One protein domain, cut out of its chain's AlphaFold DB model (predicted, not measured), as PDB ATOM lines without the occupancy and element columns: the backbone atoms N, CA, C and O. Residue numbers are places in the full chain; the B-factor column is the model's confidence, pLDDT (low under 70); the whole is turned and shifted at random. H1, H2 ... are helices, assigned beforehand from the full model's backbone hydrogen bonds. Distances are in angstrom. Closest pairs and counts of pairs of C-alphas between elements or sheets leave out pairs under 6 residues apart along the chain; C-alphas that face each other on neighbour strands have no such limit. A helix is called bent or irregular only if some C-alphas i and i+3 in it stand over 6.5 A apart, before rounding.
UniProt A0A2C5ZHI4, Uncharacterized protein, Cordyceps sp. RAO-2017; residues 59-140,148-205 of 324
ATOM      1  N   THR A  59      -2.964  20.007 -28.202       68.06
ATOM      2  CA  THR A  59      -2.666  21.408 -27.887       68.06
ATOM      3  C   THR A  59      -1.548  21.478 -26.847       68.06
ATOM      4  O   THR A  59      -1.715  21.081 -25.691       68.06
ATOM      5  N   ALA A  60      -0.395  21.975 -27.269       65.81
ATOM      6  CA  ALA A  60       0.743  22.309 -26.449       65.81
ATOM      7  C   ALA A  60       0.698  23.804 -26.139       65.81
ATOM      8  O   ALA A  60       1.061  24.641 -26.960       65.81
ATOM      9  N   LEU A  61       0.299  24.140 -24.916       67.38
ATOM     10  CA  LEU A  61       0.315  25.515 -24.430       67.38
ATOM     11  C   LEU A  61       1.553  25.740 -23.568       67.38
ATOM     12  O   LEU A  61       1.819  24.982 -22.632       67.38
ATOM     13  N   THR A  62       2.288  26.810 -23.859       69.00
ATOM     14  CA  THR A  62       3.308  27.312 -22.937       69.00
ATOM     15  C   THR A  62       2.605  28.195 -21.916       69.00
ATOM     16  O   THR A  62       1.973  29.180 -22.284       69.00
ATOM     17  N   ALA A  63       2.681  27.839 -20.636       72.88
ATOM     18  CA  ALA A  63       2.013  28.581 -19.574       72.88
ATOM     19  C   ALA A  63       2.884  28.676 -18.324       72.88
ATOM     20  O   ALA A  63       3.659  27.768 -18.014       72.88
ATOM     21  N   THR A  64       2.719  29.763 -17.570       76.06
ATOM     22  CA  THR A  64       3.274  29.857 -16.218       76.06
ATOM     23  C   THR A  64       2.474  28.953 -15.295       76.06
ATOM     24  O   THR A  64       1.292  29.193 -15.036       76.06
ATOM     25  N   VAL A  65       3.126  27.914 -14.774       80.94
ATOM     26  CA  VAL A  65       2.478  26.945 -13.895       80.94
ATOM     27  C   VAL A  65       3.009  27.013 -12.469       80.94
ATOM     28  O   VAL A  65       4.207  26.924 -12.222       80.94
ATOM     29  N   GLY A  66       2.090  27.141 -11.512       85.94
ATOM     30  CA  GLY A  66       2.368  26.857 -10.111       85.94
ATOM     31  C   GLY A  66       2.311  25.352  -9.883       85.94
ATOM     32  O   GLY A  66       1.342  24.703 -10.283       85.94
ATOM     33  N   MET A  67       3.333  24.788  -9.246       88.00
ATOM     34  CA  MET A  67       3.371  23.373  -8.882       88.00
ATOM     35  C   MET A  67       3.667  23.237  -7.394       88.00
ATOM     36  O   MET A  67       4.513  23.951  -6.862       88.00
ATOM     37  N   HIS A  68       3.001  22.306  -6.719       88.88
ATOM     38  CA  HIS A  68       3.248  22.046  -5.305       88.88
ATOM     39  C   HIS A  68       3.269  20.550  -4.996       88.88
ATOM     40  O   HIS A  68       2.730  19.714  -5.725       88.88
ATOM     41  N   ARG A  69       3.901  20.213  -3.872       87.62
ATOM     42  CA  ARG A  69       3.843  18.889  -3.253       87.62
ATOM     43  C   ARG A  69       3.648  19.043  -1.755       87.62
ATOM     44  O   ARG A  69       4.239  19.924  -1.142       87.62
ATOM     45  N   SER A  70       2.847  18.159  -1.179       84.31
ATOM     46  CA  SER A  70       2.632  18.055   0.268       84.31
ATOM     47  C   SER A  70       3.363  16.858   0.886       84.31
ATOM     48  O   SER A  70       3.102  16.499   2.029       84.31
ATOM     49  N   TRP A  71       4.220  16.193   0.110       81.31
ATOM     50  CA  TRP A  71       4.926  14.979   0.499       81.31
ATOM     51  C   TRP A  71       6.436  15.190   0.410       81.31
ATOM     52  O   TRP A  71       6.935  15.870  -0.492       81.31
ATOM     53  N   GLU A  72       7.156  14.574   1.342       74.12
ATOM     54  CA  GLU A  72       8.608  14.469   1.281       74.12
ATOM     55  C   GLU A  72       8.991  13.197   0.529       74.12
ATOM     56  O   GLU A  72       8.569  12.094   0.871       74.12
ATOM     57  N   GLY A  73       9.775  13.349  -0.531       65.50
ATOM     58  CA  GLY A  73      10.294  12.220  -1.284       65.50
ATOM     59  C   GLY A  73      11.239  12.661  -2.391       65.50
ATOM     60  O   GLY A  73      11.186  13.797  -2.880       65.50
ATOM     61  N   LEU A  74      12.130  11.745  -2.755       64.00
ATOM     62  CA  LEU A  74      12.928  11.837  -3.969       64.00
ATOM     63  C   LEU A  74      12.062  11.456  -5.173       64.00
ATOM     64  O   LEU A  74      11.094  10.708  -5.034       64.00
ATOM     65  N   GLU A  75      12.423  11.974  -6.343       66.62
ATOM     66  CA  GLU A  75      11.837  11.558  -7.616       66.62
ATOM     67  C   GLU A  75      11.826  10.017  -7.726       66.62
ATOM     68  O   GLU A  75      12.784   9.375  -7.263       66.62
ATOM     69  N   PRO A  76      10.762   9.397  -8.279       66.62
ATOM     70  CA  PRO A  76      10.677   7.947  -8.393       66.62
ATOM     71  C   PRO A  76      11.934   7.378  -9.048       66.62
ATOM     72  O   PRO A  76      12.304   7.756 -10.159       66.62
ATOM     73  N   ARG A  77      12.606   6.450  -8.358       68.31
ATOM     74  CA  ARG A  77      13.759   5.762  -8.937       68.31
ATOM     75  C   ARG A  77      13.262   4.820 -10.016       68.31
ATOM     76  O   ARG A  77      12.692   3.773  -9.719       68.31
ATOM     77  N   MET A  78      13.503   5.198 -11.262       69.56
ATOM     78  CA  MET A  78      13.207   4.346 -12.400       69.56
ATOM     79  C   MET A  78      14.219   3.195 -12.408       69.56
ATOM     80  O   MET A  78      15.429   3.458 -12.481       69.56
ATOM     81  N   PRO A  79      13.771   1.931 -12.296       70.19
ATOM     82  CA  PRO A  79      14.683   0.807 -12.427       70.19
ATOM     83  C   PRO A  79      15.372   0.887 -13.797       70.19
ATOM     84  O   PRO A  79      14.778   1.328 -14.780       70.19
ATOM     85  N   HIS A  80      16.650   0.525 -13.850       60.31
ATOM     86  CA  HIS A  80      17.412   0.474 -15.096       60.31
ATOM     87  C   HIS A  80      17.464  -0.977 -15.585       60.31
ATOM     88  O   HIS A  80      18.081  -1.820 -14.939       60.31
ATOM     89  N   GLY A  81      16.829  -1.243 -16.731       56.41
ATOM     90  CA  GLY A  81      16.803  -2.549 -17.399       56.41
ATOM     91  C   GLY A  81      15.723  -3.520 -16.889       56.41
ATOM     92  O   GLY A  81      15.531  -3.679 -15.685       56.41
ATOM     93  N   GLY A  82      15.030  -4.190 -17.820       61.91
ATOM     94  CA  GLY A  82      14.035  -5.247 -17.558       61.91
ATOM     95  C   GLY A  82      12.561  -4.822 -17.685       61.91
ATOM     96  O   GLY A  82      12.248  -3.652 -17.889       61.91
ATOM     97  N   SER A  83      11.630  -5.775 -17.528       58.53
ATOM     98  CA  SER A  83      10.172  -5.543 -17.617       58.53
ATOM     99  C   SER A  83       9.658  -4.535 -16.581       58.53
ATOM    100  O   SER A  83       8.772  -3.733 -16.871       58.53
ATOM    101  N   ASN A  84      10.274  -4.506 -15.394       62.97
ATOM    102  CA  ASN A  84       9.885  -3.645 -14.270       62.97
ATOM    103  C   ASN A  84      10.009  -2.137 -14.582       62.97
ATOM    104  O   ASN A  84       9.438  -1.304 -13.880       62.97
ATOM    105  N   VAL A  85      10.741  -1.769 -15.641       75.00
ATOM    106  CA  VAL A  85      10.884  -0.378 -16.110       75.00
ATOM    107  C   VAL A  85       9.577   0.156 -16.693       75.00
ATOM    108  O   VAL A  85       9.224   1.325 -16.483       75.00
ATOM    109  N   THR A  86       8.840  -0.698 -17.402       84.44
ATOM    110  CA  THR A  86       7.558  -0.327 -18.009       84.44
ATOM    111  C   THR A  86       6.464  -0.199 -16.959       84.44
ATOM    112  O   THR A  86       5.765   0.812 -16.963       84.44
ATOM    113  N   GLU A  87       6.430  -1.092 -15.964       86.44
ATOM    114  CA  GLU A  87       5.485  -1.003 -14.847       86.44
ATOM    115  C   GLU A  87       5.669   0.294 -14.044       86.44
ATOM    116  O   GLU A  87       4.711   1.036 -13.817       86.44
ATOM    117  N   ALA A  88       6.907   0.618 -13.651       85.31
ATOM    118  CA  ALA A  88       7.198   1.855 -12.925       85.31
ATOM    119  C   ALA A  88       6.794   3.097 -13.740       85.31
ATOM    120  O   ALA A  88       6.170   4.020 -13.213       85.31
ATOM    121  N   SER A  89       7.082   3.086 -15.047       87.50
ATOM    122  CA  SER A  89       6.672   4.144 -15.980       87.50
ATOM    123  C   SER A  89       5.161   4.288 -16.057       87.50
ATOM    124  O   SER A  89       4.632   5.389 -15.940       87.50
ATOM    125  N   ARG A  90       4.459   3.173 -16.218       88.50
ATOM    126  CA  ARG A  90       3.008   3.108 -16.283       88.50
ATOM    127  C   ARG A  90       2.359   3.693 -15.029       88.50
ATOM    128  O   ARG A  90       1.474   4.545 -15.141       88.50
ATOM    129  N   ARG A  91       2.823   3.284 -13.843       88.31
ATOM    130  CA  ARG A  91       2.312   3.784 -12.555       88.31
ATOM    131  C   ARG A  91       2.585   5.275 -12.388       88.31
ATOM    132  O   ARG A  91       1.659   6.030 -12.100       88.31
ATOM    133  N   GLN A  92       3.802   5.732 -12.694       88.81
ATOM    134  CA  GLN A  92       4.157   7.157 -12.674       88.81
ATOM    135  C   GLN A  92       3.220   7.998 -13.561       88.81
ATOM    136  O   GLN A  92       2.770   9.070 -13.149       88.81
ATOM    137  N   LEU A  93       2.879   7.502 -14.754       90.00
ATOM    138  CA  LEU A  93       1.984   8.168 -15.710       90.00
ATOM    139  C   LEU A  93       0.497   8.081 -15.325       90.00
ATOM    140  O   LEU A  93      -0.329   8.779 -15.910       90.00
ATOM    141  N   GLY A  94       0.144   7.273 -14.322       89.25
ATOM    142  CA  GLY A  94      -1.243   7.043 -13.924       89.25
ATOM    143  C   GLY A  94      -2.019   6.152 -14.896       89.25
ATOM    144  O   GLY A  94      -3.243   6.109 -14.824       89.25
ATOM    145  N   ALA A  95      -1.335   5.427 -15.786       89.81
ATOM    146  CA  ALA A  95      -1.947   4.454 -16.689       89.81
ATOM    147  C   ALA A  95      -2.209   3.126 -15.949       89.81
ATOM    148  O   ALA A  95      -1.671   2.065 -16.256       89.81
ATOM    149  N   SER A  96      -3.014   3.181 -14.891       86.88
ATOM    150  CA  SER A  96      -3.361   2.025 -14.064       86.88
ATOM    151  C   SER A  96      -4.868   1.941 -13.870       86.88
ATOM    152  O   SER A  96      -5.562   2.954 -13.901       86.88
ATOM    153  N   LEU A  97      -5.374   0.728 -13.637       87.00
ATOM    154  CA  LEU A  97      -6.773   0.507 -13.257       87.00
ATOM    155  C   LEU A  97      -7.081   1.084 -11.872       87.00
ATOM    156  O   LEU A  97      -8.208   1.477 -11.584       87.00
ATOM    157  N   THR A  98      -6.071   1.130 -11.004       86.00
ATOM    158  CA  THR A  98      -6.173   1.724  -9.676       86.00
ATOM    159  C   THR A  98      -5.811   3.198  -9.741       86.00
ATOM    160  O   THR A  98      -4.716   3.551 -10.185       86.00
ATOM    161  N   LEU A  99      -6.701   4.054  -9.243       83.44
ATOM    162  CA  LEU A  99      -6.414   5.475  -9.113       83.44
ATOM    163  C   LEU A  99      -5.353   5.683  -8.025       83.44
ATOM    164  O   LEU A  99      -5.630   5.580  -6.832       83.44
ATOM    165  N   GLU A 100      -4.129   5.966  -8.453       85.44
ATOM    166  CA  GLU A 100      -3.022   6.308  -7.566       85.44
ATOM    167  C   GLU A 100      -2.930   7.824  -7.389       85.44
ATOM    168  O   GLU A 100      -3.023   8.590  -8.354       85.44
ATOM    169  N   GLY A 101      -2.723   8.264  -6.147       86.44
ATOM    170  CA  GLY A 101      -2.542   9.677  -5.834       86.44
ATOM    171  C   GLY A 101      -1.236  10.240  -6.402       86.44
ATOM    172  O   GLY A 101      -0.283   9.517  -6.687       86.44
ATOM    173  N   PHE A 102      -1.153  11.566  -6.518       87.19
ATOM    174  CA  PHE A 102       0.057  12.244  -7.002       87.19
ATOM    175  C   PHE A 102       1.295  11.929  -6.148       87.19
ATOM    176  O   PHE A 102       2.379  11.719  -6.688       87.19
ATOM    177  N   ALA A 103       1.116  11.809  -4.827       85.06
ATOM    178  CA  ALA A 103       2.189  11.477  -3.893       85.06
ATOM    179  C   ALA A 103       2.776  10.079  -4.125       85.06
ATOM    180  O   ALA A 103       3.993   9.937  -4.203       85.06
ATOM    181  N   SER A 104       1.937   9.052  -4.304       84.44
ATOM    182  CA  SER A 104       2.416   7.682  -4.554       84.44
ATOM    183  C   SER A 104       3.115   7.544  -5.905       84.44
ATOM    184  O   SER A 104       3.964   6.678  -6.077       84.44
ATOM    185  N   ARG A 105       2.776   8.421  -6.854       86.69
ATOM    186  CA  ARG A 105       3.384   8.478  -8.185       86.69
ATOM    187  C   ARG A 105       4.628   9.364  -8.254       86.69
ATOM    188  O   ARG A 105       5.280   9.398  -9.294       86.69
ATOM    189  N   GLY A 106       4.932  10.104  -7.189       86.12
ATOM    190  CA  GLY A 106       6.016  11.081  -7.162       86.12
ATOM    191  C   GLY A 106       5.845  12.226  -8.167       86.12
ATOM    192  O   GLY A 106       6.836  12.722  -8.691       86.12
ATOM    193  N   VAL A 107       4.603  12.628  -8.462       88.19
ATOM    194  CA  VAL A 107       4.278  13.710  -9.407       88.19
ATOM    195  C   VAL A 107       3.804  14.947  -8.636       88.19
ATOM    196  O   VAL A 107       3.147  14.833  -7.599       88.19
ATOM    197  N   LEU A 108       4.158  16.137  -9.126       88.31
ATOM    198  CA  LEU A 108       3.713  17.407  -8.549       88.31
ATOM    199  C   LEU A 108       2.254  17.700  -8.913       88.31
ATOM    200  O   LEU A 108       1.774  17.324  -9.982       88.31
ATOM    201  N   VAL A 109       1.556  18.405  -8.027       88.88
ATOM    202  CA  VAL A 109       0.191  18.870  -8.271       88.88
ATOM    203  C   VAL A 109       0.256  20.250  -8.912       88.88
ATOM    204  O   VAL A 109       0.892  21.157  -8.373       88.88
ATOM    205  N   LEU A 110      -0.414  20.413 -10.053       86.88
ATOM    206  CA  LEU A 110      -0.579  21.715 -10.696       86.88
ATOM    207  C   LEU A 110      -1.605  22.547  -9.923       86.88
ATOM    208  O   LEU A 110      -2.692  22.064  -9.601       86.88
ATOM    209  N   ASP A 111      -1.274  23.803  -9.639       83.81
ATOM    210  CA  ASP A 111      -2.219  24.744  -9.044       83.81
ATOM    211  C   ASP A 111      -3.347  25.050 -10.041       83.81
ATOM    212  O   ASP A 111      -3.109  25.292 -11.222       83.81
ATOM    213  N   SER A 112      -4.588  25.084  -9.570       69.25
ATOM    214  CA  SER A 112      -5.777  25.437 -10.352       69.25
ATOM    215  C   SER A 112      -5.647  26.756 -11.133       69.25
ATOM    216  O   SER A 112      -6.182  26.861 -12.238       69.25
ATOM    217  N   ARG A 113      -4.899  27.741 -10.606       62.75
ATOM    218  CA  ARG A 113      -4.687  29.058 -11.243       62.75
ATOM    219  C   ARG A 113      -3.679  29.051 -12.394       62.75
ATOM    220  O   ARG A 113      -3.651  29.997 -13.175       62.75
ATOM    221  N   SER A 114      -2.889  27.986 -12.533       57.81
ATOM    222  CA  SER A 114      -1.887  27.841 -13.603       57.81
ATOM    223  C   SER A 114      -2.482  27.762 -15.011       57.81
ATOM    224  O   SER A 114      -1.798  28.005 -15.998       57.81
ATOM    225  N   ARG A 115      -3.778  27.447 -15.118       52.78
ATOM    226  CA  ARG A 115      -4.476  27.243 -16.394       52.78
ATOM    227  C   ARG A 115      -4.648  28.528 -17.222       52.78
ATOM    228  O   ARG A 115      -5.083  28.444 -18.363       52.78
ATOM    229  N   GLN A 116      -4.368  29.706 -16.664       52.41
ATOM    230  CA  GLN A 116      -4.968  30.953 -17.154       52.41
ATOM    231  C   GLN A 116      -4.039  31.918 -17.900       52.41
ATOM    232  O   GLN A 116      -4.523  32.941 -18.374       52.41
ATOM    233  N   GLN A 117      -2.745  31.620 -18.039       55.09
ATOM    234  CA  GLN A 117      -1.806  32.501 -18.746       55.09
ATOM    235  C   GLN A 117      -1.065  31.726 -19.835       55.09
ATOM    236  O   GLN A 117      -0.000  31.165 -19.588       55.09
ATOM    237  N   SER A 118      -1.666  31.681 -21.029       55.81
ATOM    238  CA  SER A 118      -0.961  31.315 -22.261       55.81
ATOM    239  C   SER A 118       0.119  32.363 -22.514       55.81
ATOM    240  O   SER A 118      -0.178  33.556 -22.584       55.81
ATOM    241  N   ILE A 119       1.372  31.932 -22.596       58.59
ATOM    242  CA  ILE A 119       2.471  32.761 -23.081       58.59
ATOM    243  C   ILE A 119       2.468  32.572 -24.599       58.59
ATOM    244  O   ILE A 119       3.007  31.593 -25.110       58.59
ATOM    245  N   ASP A 120       1.789  33.481 -25.296       51.81
ATOM    246  CA  ASP A 120       1.376  33.404 -26.710       51.81
ATOM    247  C   ASP A 120       2.505  33.404 -27.771       51.81
ATOM    248  O   ASP A 120       2.264  33.758 -28.920       51.81
ATOM    249  N   ASP A 121       3.736  32.995 -27.455       49.66
ATOM    250  CA  ASP A 121       4.890  33.321 -28.313       49.66
ATOM    251  C   ASP A 121       5.522  32.147 -29.079       49.66
ATOM    252  O   ASP A 121       6.521  32.307 -29.778       49.66
ATOM    253  N   ILE A 122       4.956  30.941 -28.998       52.53
ATOM    254  CA  ILE A 122       5.407  29.815 -29.825       52.53
ATOM    255  C   ILE A 122       4.169  29.065 -30.306       52.53
ATOM    256  O   ILE A 122       3.354  28.640 -29.492       52.53
ATOM    257  N   SER A 123       4.036  28.846 -31.617       55.00
ATOM    258  CA  SER A 123       3.093  27.877 -32.190       55.00
ATOM    259  C   SER A 123       3.531  26.443 -31.841       55.00
ATOM    260  O   SER A 123       3.867  25.621 -32.697       55.00
ATOM    261  N   THR A 124       3.573  26.137 -30.542       58.75
ATOM    262  CA  THR A 124       3.997  24.855 -29.979       58.75
ATOM    263  C   THR A 124       3.105  23.712 -30.441       58.75
ATOM    264  O   THR A 124       3.598  22.594 -30.518       58.75
ATOM    265  N   ASP A 125       1.851  23.981 -30.813       58.62
ATOM    266  CA  ASP A 125       0.908  22.992 -31.354       58.62
ATOM    267  C   ASP A 125       1.403  22.381 -32.668       58.62
ATOM    268  O   ASP A 125       1.526  21.161 -32.794       58.62
ATOM    269  N   GLU A 126       1.739  23.228 -33.644       61.88
ATOM    270  CA  GLU A 126       2.267  22.784 -34.934       61.88
ATOM    271  C   GLU A 126       3.637  22.125 -34.747       61.88
ATOM    272  O   GLU A 126       3.931  21.101 -35.364       61.88
ATOM    273  N   PHE A 127       4.460  22.654 -33.837       66.19
ATOM    274  CA  PHE A 127       5.776  22.095 -33.551       66.19
ATOM    275  C   PHE A 127       5.707  20.735 -32.836       66.19
ATOM    276  O   PHE A 127       6.478  19.844 -33.182       66.19
ATOM    277  N   LEU A 128       4.779  20.531 -31.893       69.19
ATOM    278  CA  LEU A 128       4.570  19.251 -31.211       69.19
ATOM    279  C   LEU A 128       3.986  18.221 -32.175       69.19
ATOM    280  O   LEU A 128       4.491  17.102 -32.236       69.19
ATOM    281  N   PHE A 129       2.963  18.592 -32.950       67.88
ATOM    282  CA  PHE A 129       2.392  17.706 -33.960       67.88
ATOM    283  C   PHE A 129       3.458  17.282 -34.975       67.88
ATOM    284  O   PHE A 129       3.655  16.085 -35.169       67.88
ATOM    285  N   ASN A 130       4.213  18.236 -35.532       67.94
ATOM    286  CA  ASN A 130       5.317  17.954 -36.449       67.94
ATOM    287  C   ASN A 130       6.443  17.161 -35.785       67.94
ATOM    288  O   ASN A 130       7.062  16.323 -36.430       67.94
ATOM    289  N   PHE A 131       6.735  17.386 -34.505       70.25
ATOM    290  CA  PHE A 131       7.751  16.618 -33.792       70.25
ATOM    291  C   PHE A 131       7.323  15.169 -33.591       70.25
ATOM    292  O   PHE A 131       8.127  14.264 -33.817       70.25
ATOM    293  N   ILE A 132       6.070  14.944 -33.189       69.94
ATOM    294  CA  ILE A 132       5.509  13.602 -33.063       69.94
ATOM    295  C   ILE A 132       5.549  12.945 -34.443       69.94
ATOM    296  O   ILE A 132       6.221  11.930 -34.584       69.94
ATOM    297  N   THR A 133       4.956  13.549 -35.478       66.25
ATOM    298  CA  THR A 133       4.877  12.952 -36.821       66.25
ATOM    299  C   THR A 133       6.235  12.763 -37.499       66.25
ATOM    300  O   THR A 133       6.441  11.725 -38.116       66.25
ATOM    301  N   ALA A 134       7.195  13.681 -37.341       61.78
ATOM    302  CA  ALA A 134       8.547  13.545 -37.898       61.78
ATOM    303  C   ALA A 134       9.412  12.507 -37.165       61.78
ATOM    304  O   ALA A 134      10.453  12.092 -37.679       61.78
ATOM    305  N   ARG A 135       9.031  12.113 -35.942       60.50
ATOM    306  CA  ARG A 135       9.697  11.053 -35.170       60.50
ATOM    307  C   ARG A 135       8.959   9.717 -35.221       60.50
ATOM    308  O   ARG A 135       9.565   8.712 -34.849       60.50
ATOM    309  N   LEU A 136       7.728   9.678 -35.742       61.53
ATOM    310  CA  LEU A 136       7.145   8.445 -36.268       61.53
ATOM    311  C   LEU A 136       7.990   8.049 -37.496       61.53
ATOM    312  O   LEU A 136       8.196   8.870 -38.390       61.53
ATOM    313  N   PRO A 137       8.578   6.847 -37.535       51.47
ATOM    314  CA  PRO A 137       9.567   6.493 -38.546       51.47
ATOM    315  C   PRO A 137       8.994   6.514 -39.973       51.47
ATOM    316  O   PRO A 137       8.327   5.585 -40.424       51.47
ATOM    317  N   GLY A 138       9.349   7.556 -40.725       44.88
ATOM    318  CA  GLY A 138       9.217   7.632 -42.173       44.88
ATOM    319  C   GLY A 138      10.550   7.343 -42.862       44.88
ATOM    320  O   GLY A 138      11.271   8.264 -43.232       44.88
ATOM    321  N   ARG A 139      10.888   6.068 -43.091       37.34
ATOM    322  CA  ARG A 139      11.829   5.704 -44.166       37.34
ATOM    323  C   ARG A 139      11.118   4.798 -45.161       37.34
ATOM    324  O   ARG A 139      11.290   3.586 -45.167       37.34
ATOM    325  N   ALA A 140      10.270   5.399 -45.991       38.81
ATOM    326  CA  ALA A 140       9.814   4.750 -47.209       38.81
ATOM    327  C   ALA A 140      10.992   4.728 -48.191       38.81
ATOM    328  O   ALA A 140      11.349   5.759 -48.757       38.81
ATOM    329  N   GLU A 148       2.498   8.067 -44.960       54.25
ATOM    330  CA  GLU A 148       3.617   8.816 -44.371       54.25
ATOM    331  C   GLU A 148       3.549   8.963 -42.833       54.25
ATOM    332  O   GLU A 148       4.431   9.590 -42.248       54.25
ATOM    333  N   HIS A 149       2.572   8.357 -42.140       60.12
ATOM    334  CA  HIS A 149       2.330   8.611 -40.702       60.12
ATOM    335  C   HIS A 149       2.013   7.371 -39.838       60.12
ATOM    336  O   HIS A 149       1.283   7.471 -38.854       60.12
ATOM    337  N   SER A 150       2.549   6.193 -40.167       63.44
ATOM    338  CA  SER A 150       2.382   4.977 -39.346       63.44
ATOM    339  C   SER A 150       3.617   4.691 -38.484       63.44
ATOM    340  O   SER A 150       4.732   4.690 -39.007       63.44
ATOM    341  N   MET A 151       3.429   4.356 -37.205       71.00
ATOM    342  CA  MET A 151       4.489   3.837 -36.331       71.00
ATOM    343  C   MET A 151       4.145   2.427 -35.873       71.00
ATOM    344  O   MET A 151       3.042   2.185 -35.391       71.00
ATOM    345  N   GLU A 152       5.112   1.522 -35.980       74.56
ATOM    346  CA  GLU A 152       4.964   0.163 -35.478       74.56
ATOM    347  C   GLU A 152       5.547   0.036 -34.066       74.56
ATOM    348  O   GLU A 152       6.635   0.536 -33.763       74.56
ATOM    349  N   LEU A 153       4.783  -0.608 -33.183       73.94
ATOM    350  CA  LEU A 153       5.089  -0.793 -31.765       73.94
ATOM    351  C   LEU A 153       5.286  -2.285 -31.461       73.94
ATOM    352  O   LEU A 153       4.560  -2.871 -30.657       73.94
ATOM    353  N   SER A 154       6.263  -2.916 -32.118       70.50
ATOM    354  CA  SER A 154       6.583  -4.328 -31.887       70.50
ATOM    355  C   SER A 154       7.726  -4.496 -30.883       70.50
ATOM    356  O   SER A 154       8.860  -4.094 -31.135       70.50
ATOM    357  N   ALA A 155       7.447  -5.146 -29.749       64.81
ATOM    358  CA  ALA A 155       8.473  -5.523 -28.770       64.81
ATOM    359  C   ALA A 155       9.275  -6.772 -29.194       64.81
ATOM    360  O   ALA A 155      10.402  -6.966 -28.747       64.81
ATOM    361  N   ARG A 156       8.706  -7.636 -30.052       60.94
ATOM    362  CA  ARG A 156       9.303  -8.934 -30.433       60.94
ATOM    363  C   ARG A 156      10.077  -8.900 -31.746       60.94
ATOM    364  O   ARG A 156      11.013  -9.672 -31.910       60.94
ATOM    365  N   GLU A 157       9.717  -8.000 -32.658       57.47
ATOM    366  CA  GLU A 157      10.308  -7.915 -34.001       57.47
ATOM    367  C   GLU A 157      11.048  -6.586 -34.223       57.47
ATOM    368  O   GLU A 157      11.323  -6.194 -35.355       57.47
ATOM    369  N   ALA A 158      11.426  -5.908 -33.129       52.84
ATOM    370  CA  ALA A 158      12.065  -4.590 -33.129       52.84
ATOM    371  C   ALA A 158      13.278  -4.476 -34.078       52.84
ATOM    372  O   ALA A 158      13.518  -3.416 -34.644       52.84
ATOM    373  N   LEU A 159      14.016  -5.572 -34.283       50.22
ATOM    374  CA  LEU A 159      15.203  -5.640 -35.146       50.22
ATOM    375  C   LEU A 159      14.905  -5.954 -36.624       50.22
ATOM    376  O   LEU A 159      15.779  -5.752 -37.462       50.22
ATOM    377  N   LEU A 160      13.712  -6.462 -36.949       50.91
ATOM    378  CA  LEU A 160      13.363  -6.951 -38.290       50.91
ATOM    379  C   LEU A 160      12.540  -5.949 -39.108       50.91
ATOM    380  O   LEU A 160      12.495  -6.066 -40.331       50.91
ATOM    381  N   VAL A 161      11.934  -4.946 -38.464       56.34
ATOM    382  CA  VAL A 161      11.119  -3.935 -39.152       56.34
ATOM    383  C   VAL A 161      11.784  -2.566 -39.095       56.34
ATOM    384  O   VAL A 161      11.984  -1.982 -38.032       56.34
ATOM    385  N   SER A 162      12.085  -2.014 -40.269       53.38
ATOM    386  CA  SER A 162      12.758  -0.718 -40.449       53.38
ATOM    387  C   SER A 162      11.956   0.497 -39.952       53.38
ATOM    388  O   SER A 162      12.511   1.593 -39.869       53.38
ATOM    389  N   LYS A 163      10.672   0.308 -39.611       61.34
ATOM    390  CA  LYS A 163       9.747   1.319 -39.067       61.34
ATOM    391  C   LYS A 163       9.355   1.080 -37.598       61.34
ATOM    392  O   LYS A 163       8.381   1.667 -37.127       61.34
ATOM    393  N   ASN A 164      10.076   0.232 -36.865       64.69
ATOM    394  CA  ASN A 164       9.775   0.030 -35.450       64.69
ATOM    395  C   ASN A 164      10.203   1.233 -34.603       64.69
ATOM    396  O   ASN A 164      11.303   1.772 -34.750       64.69
ATOM    397  N   ALA A 165       9.320   1.645 -33.693       72.81
ATOM    398  CA  ALA A 165       9.670   2.578 -32.635       72.81
ATOM    399  C   ALA A 165      10.775   1.989 -31.747       72.81
ATOM    400  O   ALA A 165      10.997   0.777 -31.716       72.81
ATOM    401  N   HIS A 166      11.437   2.844 -30.962       76.44
ATOM    402  CA  HIS A 166      12.373   2.360 -29.949       76.44
ATOM    403  C   HIS A 166      11.688   1.289 -29.066       76.44
ATOM    404  O   HIS A 166      10.569   1.549 -28.610       76.44
ATOM    405  N   PRO A 167      12.333   0.134 -28.780       76.19
ATOM    406  CA  PRO A 167      11.694  -1.018 -28.127       76.19
ATOM    407  C   PRO A 167      10.935  -0.668 -26.844       76.19
ATOM    408  O   PRO A 167       9.834  -1.159 -26.626       76.19
ATOM    409  N   TYR A 168      11.471   0.272 -26.060       80.31
ATOM    410  CA  TYR A 168      10.818   0.816 -24.864       80.31
ATOM    411  C   TYR A 168       9.367   1.271 -25.096       80.31
ATOM    412  O   TYR A 168       8.517   1.026 -24.247       80.31
ATOM    413  N   TYR A 169       9.053   1.921 -26.222       83.94
ATOM    414  CA  TYR A 169       7.686   2.374 -26.505       83.94
ATOM    415  C   TYR A 169       6.757   1.203 -26.827       83.94
ATOM    416  O   TYR A 169       5.611   1.207 -26.385       83.94
ATOM    417  N   GLY A 170       7.253   0.193 -27.551       83.06
ATOM    418  CA  GLY A 170       6.506  -1.036 -27.824       83.06
ATOM    419  C   GLY A 170       6.237  -1.831 -26.548       83.06
ATOM    420  O   GLY A 170       5.103  -2.228 -26.293       83.06
ATOM    421  N   GLU A 171       7.252  -1.995 -25.701       85.31
ATOM    422  CA  GLU A 171       7.115  -2.652 -24.399       85.31
ATOM    423  C   GLU A 171       6.172  -1.880 -23.471       85.31
ATOM    424  O   GLU A 171       5.283  -2.484 -22.881       85.31
ATOM    425  N   LEU A 172       6.295  -0.549 -23.385       87.81
ATOM    426  CA  LEU A 172       5.403   0.282 -22.574       87.81
ATOM    427  C   LEU A 172       3.952   0.200 -23.064       87.81
ATOM    428  O   LEU A 172       3.037   0.168 -22.242       87.81
ATOM    429  N   PHE A 173       3.720   0.169 -24.379       89.25
ATOM    430  CA  PHE A 173       2.375  -0.000 -24.931       89.25
ATOM    431  C   PHE A 173       1.771  -1.343 -24.535       89.25
ATOM    432  O   PHE A 173       0.658  -1.393 -24.019       89.25
ATOM    433  N   GLN A 174       2.518  -2.421 -24.776       88.38
ATOM    434  CA  GLN A 174       2.062  -3.786 -24.547       88.38
ATOM    435  C   GLN A 174       1.889  -4.072 -23.049       88.38
ATOM    436  O   GLN A 174       0.905  -4.700 -22.657       88.38
ATOM    437  N   ASP A 175       2.773  -3.551 -22.191       89.56
ATOM    438  CA  ASP A 175       2.619  -3.607 -20.732       89.56
ATOM    439  C   ASP A 175       1.337  -2.889 -20.289       89.56
ATOM    440  O   ASP A 175       0.488  -3.480 -19.627       89.56
ATOM    441  N   ASN A 176       1.118  -1.650 -20.743       91.62
ATOM    442  CA  ASN A 176      -0.110  -0.917 -20.436       91.62
ATOM    443  C   ASN A 176      -1.365  -1.636 -20.922       91.62
ATOM    444  O   ASN A 176      -2.346  -1.736 -20.182       91.62
ATOM    445  N   LEU A 177      -1.351  -2.118 -22.165       90.50
ATOM    446  CA  LEU A 177      -2.500  -2.779 -22.761       90.50
ATOM    447  C   LEU A 177      -2.805  -4.095 -22.042       90.50
ATOM    448  O   LEU A 177      -3.964  -4.362 -21.741       90.50
ATOM    449  N   SER A 178      -1.787  -4.885 -21.698       90.12
ATOM    450  CA  SER A 178      -1.969  -6.129 -20.944       90.12
ATOM    451  C   SER A 178      -2.462  -5.879 -19.514       90.12
ATOM    452  O   SER A 178      -3.384  -6.561 -19.062       90.12
ATOM    453  N   ALA A 179      -1.926  -4.863 -18.830       90.81
ATOM    454  CA  ALA A 179      -2.268  -4.544 -17.447       90.81
ATOM    455  C   ALA A 179      -3.637  -3.860 -17.288       90.81
ATOM    456  O   ALA A 179      -4.291  -4.032 -16.260       90.81
ATOM    457  N   THR A 180      -4.068  -3.060 -18.269       91.50
ATOM    458  CA  THR A 180      -5.295  -2.245 -18.161       91.50
ATOM    459  C   THR A 180      -6.416  -2.675 -19.097       91.50
ATOM    460  O   THR A 180      -7.550  -2.248 -18.905       91.50
ATOM    461  N   GLN A 181      -6.115  -3.473 -20.128       90.81
ATOM    462  CA  GLN A 181      -7.036  -3.807 -21.222       90.81
ATOM    463  C   GLN A 181      -7.643  -2.568 -21.913       90.81
ATOM    464  O   GLN A 181      -8.659  -2.659 -22.600       90.81
ATOM    465  N   SER A 182      -7.011  -1.399 -21.753       90.94
ATOM    466  CA  SER A 182      -7.498  -0.120 -22.261       90.94
ATOM    467  C   SER A 182      -6.534   0.442 -23.309       90.94
ATOM    468  O   SER A 182      -5.442   0.902 -22.955       90.94
ATOM    469  N   PRO A 183      -6.920   0.470 -24.602       90.56
ATOM    470  CA  PRO A 183      -6.106   1.110 -25.632       90.56
ATOM    471  C   PRO A 183      -5.931   2.607 -25.386       90.56
ATOM    472  O   PRO A 183      -4.883   3.158 -25.712       90.56
ATOM    473  N   ALA A 184      -6.919   3.263 -24.773       90.19
ATOM    474  CA  ALA A 184      -6.839   4.679 -24.442       90.19
ATOM    475  C   ALA A 184      -5.723   4.960 -23.422       90.19
ATOM    476  O   ALA A 184      -4.903   5.843 -23.658       90.19
ATOM    477  N   LEU A 185      -5.628   4.176 -22.339       91.44
ATOM    478  CA  LEU A 185      -4.567   4.345 -21.332       91.44
ATOM    479  C   LEU A 185      -3.183   4.004 -21.895       91.44
ATOM    480  O   LEU A 185      -2.216   4.716 -21.622       91.44
ATOM    481  N   ALA A 186      -3.089   2.956 -22.717       91.50
ATOM    482  CA  ALA A 186      -1.844   2.593 -23.389       91.50
ATOM    483  C   ALA A 186      -1.370   3.691 -24.355       91.50
ATOM    484  O   ALA A 186      -0.194   4.064 -24.355       91.50
ATOM    485  N   THR A 187      -2.295   4.269 -25.123       89.69
ATOM    486  CA  THR A 187      -2.008   5.372 -26.048       89.69
ATOM    487  C   THR A 187      -1.621   6.638 -25.279       89.69
ATOM    488  O   THR A 187      -0.593   7.247 -25.573       89.69
ATOM    489  N   GLN A 188      -2.370   6.993 -24.229       90.31
ATOM    490  CA  GLN A 188      -2.057   8.120 -23.346       90.31
ATOM    491  C   GLN A 188      -0.634   8.016 -22.783       90.31
ATOM    492  O   GLN A 188       0.092   9.012 -22.772       90.31
ATOM    493  N   ALA A 189      -0.208   6.831 -22.336       90.94
ATOM    494  CA  ALA A 189       1.124   6.637 -21.772       90.94
ATOM    495  C   ALA A 189       2.242   6.945 -22.787       90.94
ATOM    496  O   ALA A 189       3.186   7.665 -22.454       90.94
ATOM    497  N   ILE A 190       2.120   6.465 -24.031       87.94
ATOM    498  CA  ILE A 190       3.091   6.771 -25.095       87.94
ATOM    499  C   ILE A 190       3.105   8.261 -25.410       87.94
ATOM    500  O   ILE A 190       4.171   8.874 -25.420       87.94
ATOM    501  N   PHE A 191       1.937   8.858 -25.651       85.69
ATOM    502  CA  PHE A 191       1.860  10.268 -26.028       85.69
ATOM    503  C   PHE A 191       2.382  11.181 -24.921       85.69
ATOM    504  O   PHE A 191       3.078  12.152 -25.204       85.69
ATOM    505  N   THR A 192       2.158  10.820 -23.655       87.75
ATOM    506  CA  THR A 192       2.748  11.546 -22.523       87.75
ATOM    507  C   THR A 192       4.276  11.457 -22.546       87.75
ATOM    508  O   THR A 192       4.950  12.461 -22.318       87.75
ATOM    509  N   ARG A 193       4.855  10.293 -22.884       87.38
ATOM    510  CA  ARG A 193       6.312  10.157 -23.059       87.38
ATOM    511  C   ARG A 193       6.835  10.959 -24.251       87.38
ATOM    512  O   ARG A 193       7.904  11.555 -24.137       87.38
ATOM    513  N   PHE A 194       6.094  11.045 -25.354       83.75
ATOM    514  CA  PHE A 194       6.458  11.922 -26.473       83.75
ATOM    515  C   PHE A 194       6.424  13.400 -26.089       83.75
ATOM    516  O   PHE A 194       7.378  14.115 -26.393       83.75
ATOM    517  N   CYS A 195       5.401  13.840 -25.353       82.06
ATOM    518  CA  CYS A 195       5.336  15.199 -24.819       82.06
ATOM    519  C   CYS A 195       6.516  15.490 -23.881       82.06
ATOM    520  O   CYS A 195       7.137  16.543 -23.978       82.06
ATOM    521  N   GLN A 196       6.890  14.538 -23.020       84.88
ATOM    522  CA  GLN A 196       8.054  14.671 -22.141       84.88
ATOM    523  C   GLN A 196       9.368  14.763 -22.937       84.88
ATOM    524  O   GLN A 196      10.211  15.609 -22.646       84.88
ATOM    525  N   MET A 197       9.542  13.926 -23.963       81.44
ATOM    526  CA  MET A 197      10.709  13.968 -24.851       81.44
ATOM    527  C   MET A 197      10.805  15.308 -25.587       81.44
ATOM    528  O   MET A 197      11.888  15.883 -25.684       81.44
ATOM    529  N   PHE A 198       9.676  15.812 -26.082       79.56
ATOM    530  CA  PHE A 198       9.585  17.122 -26.712       79.56
ATOM    531  C   PHE A 198       9.953  18.240 -25.737       79.56
ATOM    532  O   PHE A 198      10.819  19.052 -26.053       79.56
ATOM    533  N   TYR A 199       9.367  18.231 -24.535       79.25
ATOM    534  CA  TYR A 199       9.651  19.202 -23.483       79.25
ATOM    535  C   TYR A 199      11.152  19.291 -23.196       79.25
ATOM    536  O   TYR A 199      11.724  20.371 -23.296       79.25
ATOM    537  N   TYR A 200      11.826  18.164 -22.939       81.56
ATOM    538  CA  TYR A 200      13.274  18.178 -22.697       81.56
ATOM    539  C   TYR A 200      14.092  18.559 -23.936       81.56
ATOM    540  O   TYR A 200      15.133  19.204 -23.809       81.56
ATOM    541  N   GLY A 201      13.624  18.201 -25.134       78.00
ATOM    542  CA  GLY A 201      14.259  18.600 -26.390       78.00
ATOM    543  C   GLY A 201      14.201  20.110 -26.649       78.00
ATOM    544  O   GLY A 201      15.143  20.666 -27.217       78.00
ATOM    545  N   VAL A 202      13.120  20.771 -26.229       75.19
ATOM    546  CA  VAL A 202      12.930  22.227 -26.327       75.19
ATOM    547  C   VAL A 202      13.604  22.961 -25.167       75.19
ATOM    548  O   VAL A 202      14.208  24.011 -25.388       75.19
ATOM    549  N   LEU A 203      13.569  22.398 -23.955       76.31
ATOM    550  CA  LEU A 203      14.160  22.988 -22.752       76.31
ATOM    551  C   LEU A 203      15.640  23.323 -22.959       76.31
ATOM    552  O   LEU A 203      16.069  24.426 -22.649       76.31
ATOM    553  N   GLY A 204      16.408  22.411 -23.565       69.38
ATOM    554  CA  GLY A 204      17.829  22.640 -23.846       69.38
ATOM    555  C   GLY A 204      18.122  23.685 -24.932       69.38
ATOM    556  O   GLY A 204      19.271  24.080 -25.095       69.38
ATOM    557  N   ARG A 205      17.113  24.118 -25.699       69.38
ATOM    558  CA  ARG A 205      17.251  25.108 -26.784       69.38
ATOM    559  C   ARG A 205      16.703  26.482 -26.417       69.38
ATOM    560  O   ARG A 205      16.975  27.446 -27.125       69.38
TER     561      ARG A 205
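What this domain is: This is residues 59 to 140 and 148 to 205 of the 324 residues of an uncharacterized protein of Cordyceps sp. RAO-2017 (UniProt A0A2C5ZHI4). One long helix, H5, runs through the middle; H4 folds back along its first part as a helical hairpin, H1 crosses H4, and H3 crosses H5 farther along. Long loops, with the short helix H2 among them and away from the other helices, make up much of the rest, and the end of H5 sticks out from residue 200 on. The printed part has 140 residues with five named helices, H1 to H5 in chain order, and no named strand; the class is all helix, though only 62 residues are in named elements. The whole is compact, with a radius of gyration of the C-alphas of 16.7 A, and spans 47 by 36 by 27 A.

Where its parts are: Start at C-alpha 59, at (-2.666, 21.408, -27.887), and go through residues 59 to 83, which hold no named element. At C-alpha 84, at (9.885, -3.645, -14.270), H1 begins, and it runs to residue 93 over 14.3 A. Next come H2, residues 112 to 116, and H3, residues 124 to 135, which is 15.8 A long. H2 is neither bent nor irregular, but only just: C-alphas 112 and 115 are 6.4 A apart. Beyond the cut, find H4 at residues 167 to 180, 19.7 A long, then H5 at residues 183 to 203, 30.0 A long, ending at C-alpha 203, at (14.160, 22.988, -22.752).

How they stand to each other: Look first at H5, the hub, which touches three helices. With residues 183 to 190 alone it touches H4, the other half of the hairpin; their closest C-alphas, of Asn 176 and Ala 186, are 4.9 A apart, and they run opposite ways at a steep tilt of 38 degrees, only just beyond shallow. H3 touches H5 about perpendicular, only just, at 73 degrees, with C-alphas of Ile 132 and Phe 194 closest at 6.9 A. H1 and H5 only just touch, with 3 pairs of C-alphas within 8 A, the closest those of Leu 93 and Ala 189 at 6.3 A. H1 touches H4 at Thr 86 and Leu 172, their closest C-alphas, 5.1 A apart. H2 touches no helix. In H1, H3, H4 and H5 every O i to N i+4 pair is within hydrogen-bond range; in H2 it is 0 of 1, with 0 of 2 O i to N i+3 pairs.

The domain as a whole: The farthest C-alphas, of Ser 70 and Ala 140, are 49.8 A apart. Residues 141 to 147 are not printed, and C-alphas 140 and 148 are 7.9 A apart across the cut. The link H1 to H2 is long, and H4 to H5 is tight. Mean pLDDT of the printed part is 74.3, with 58 residues under 70, among them residues 112 to 130.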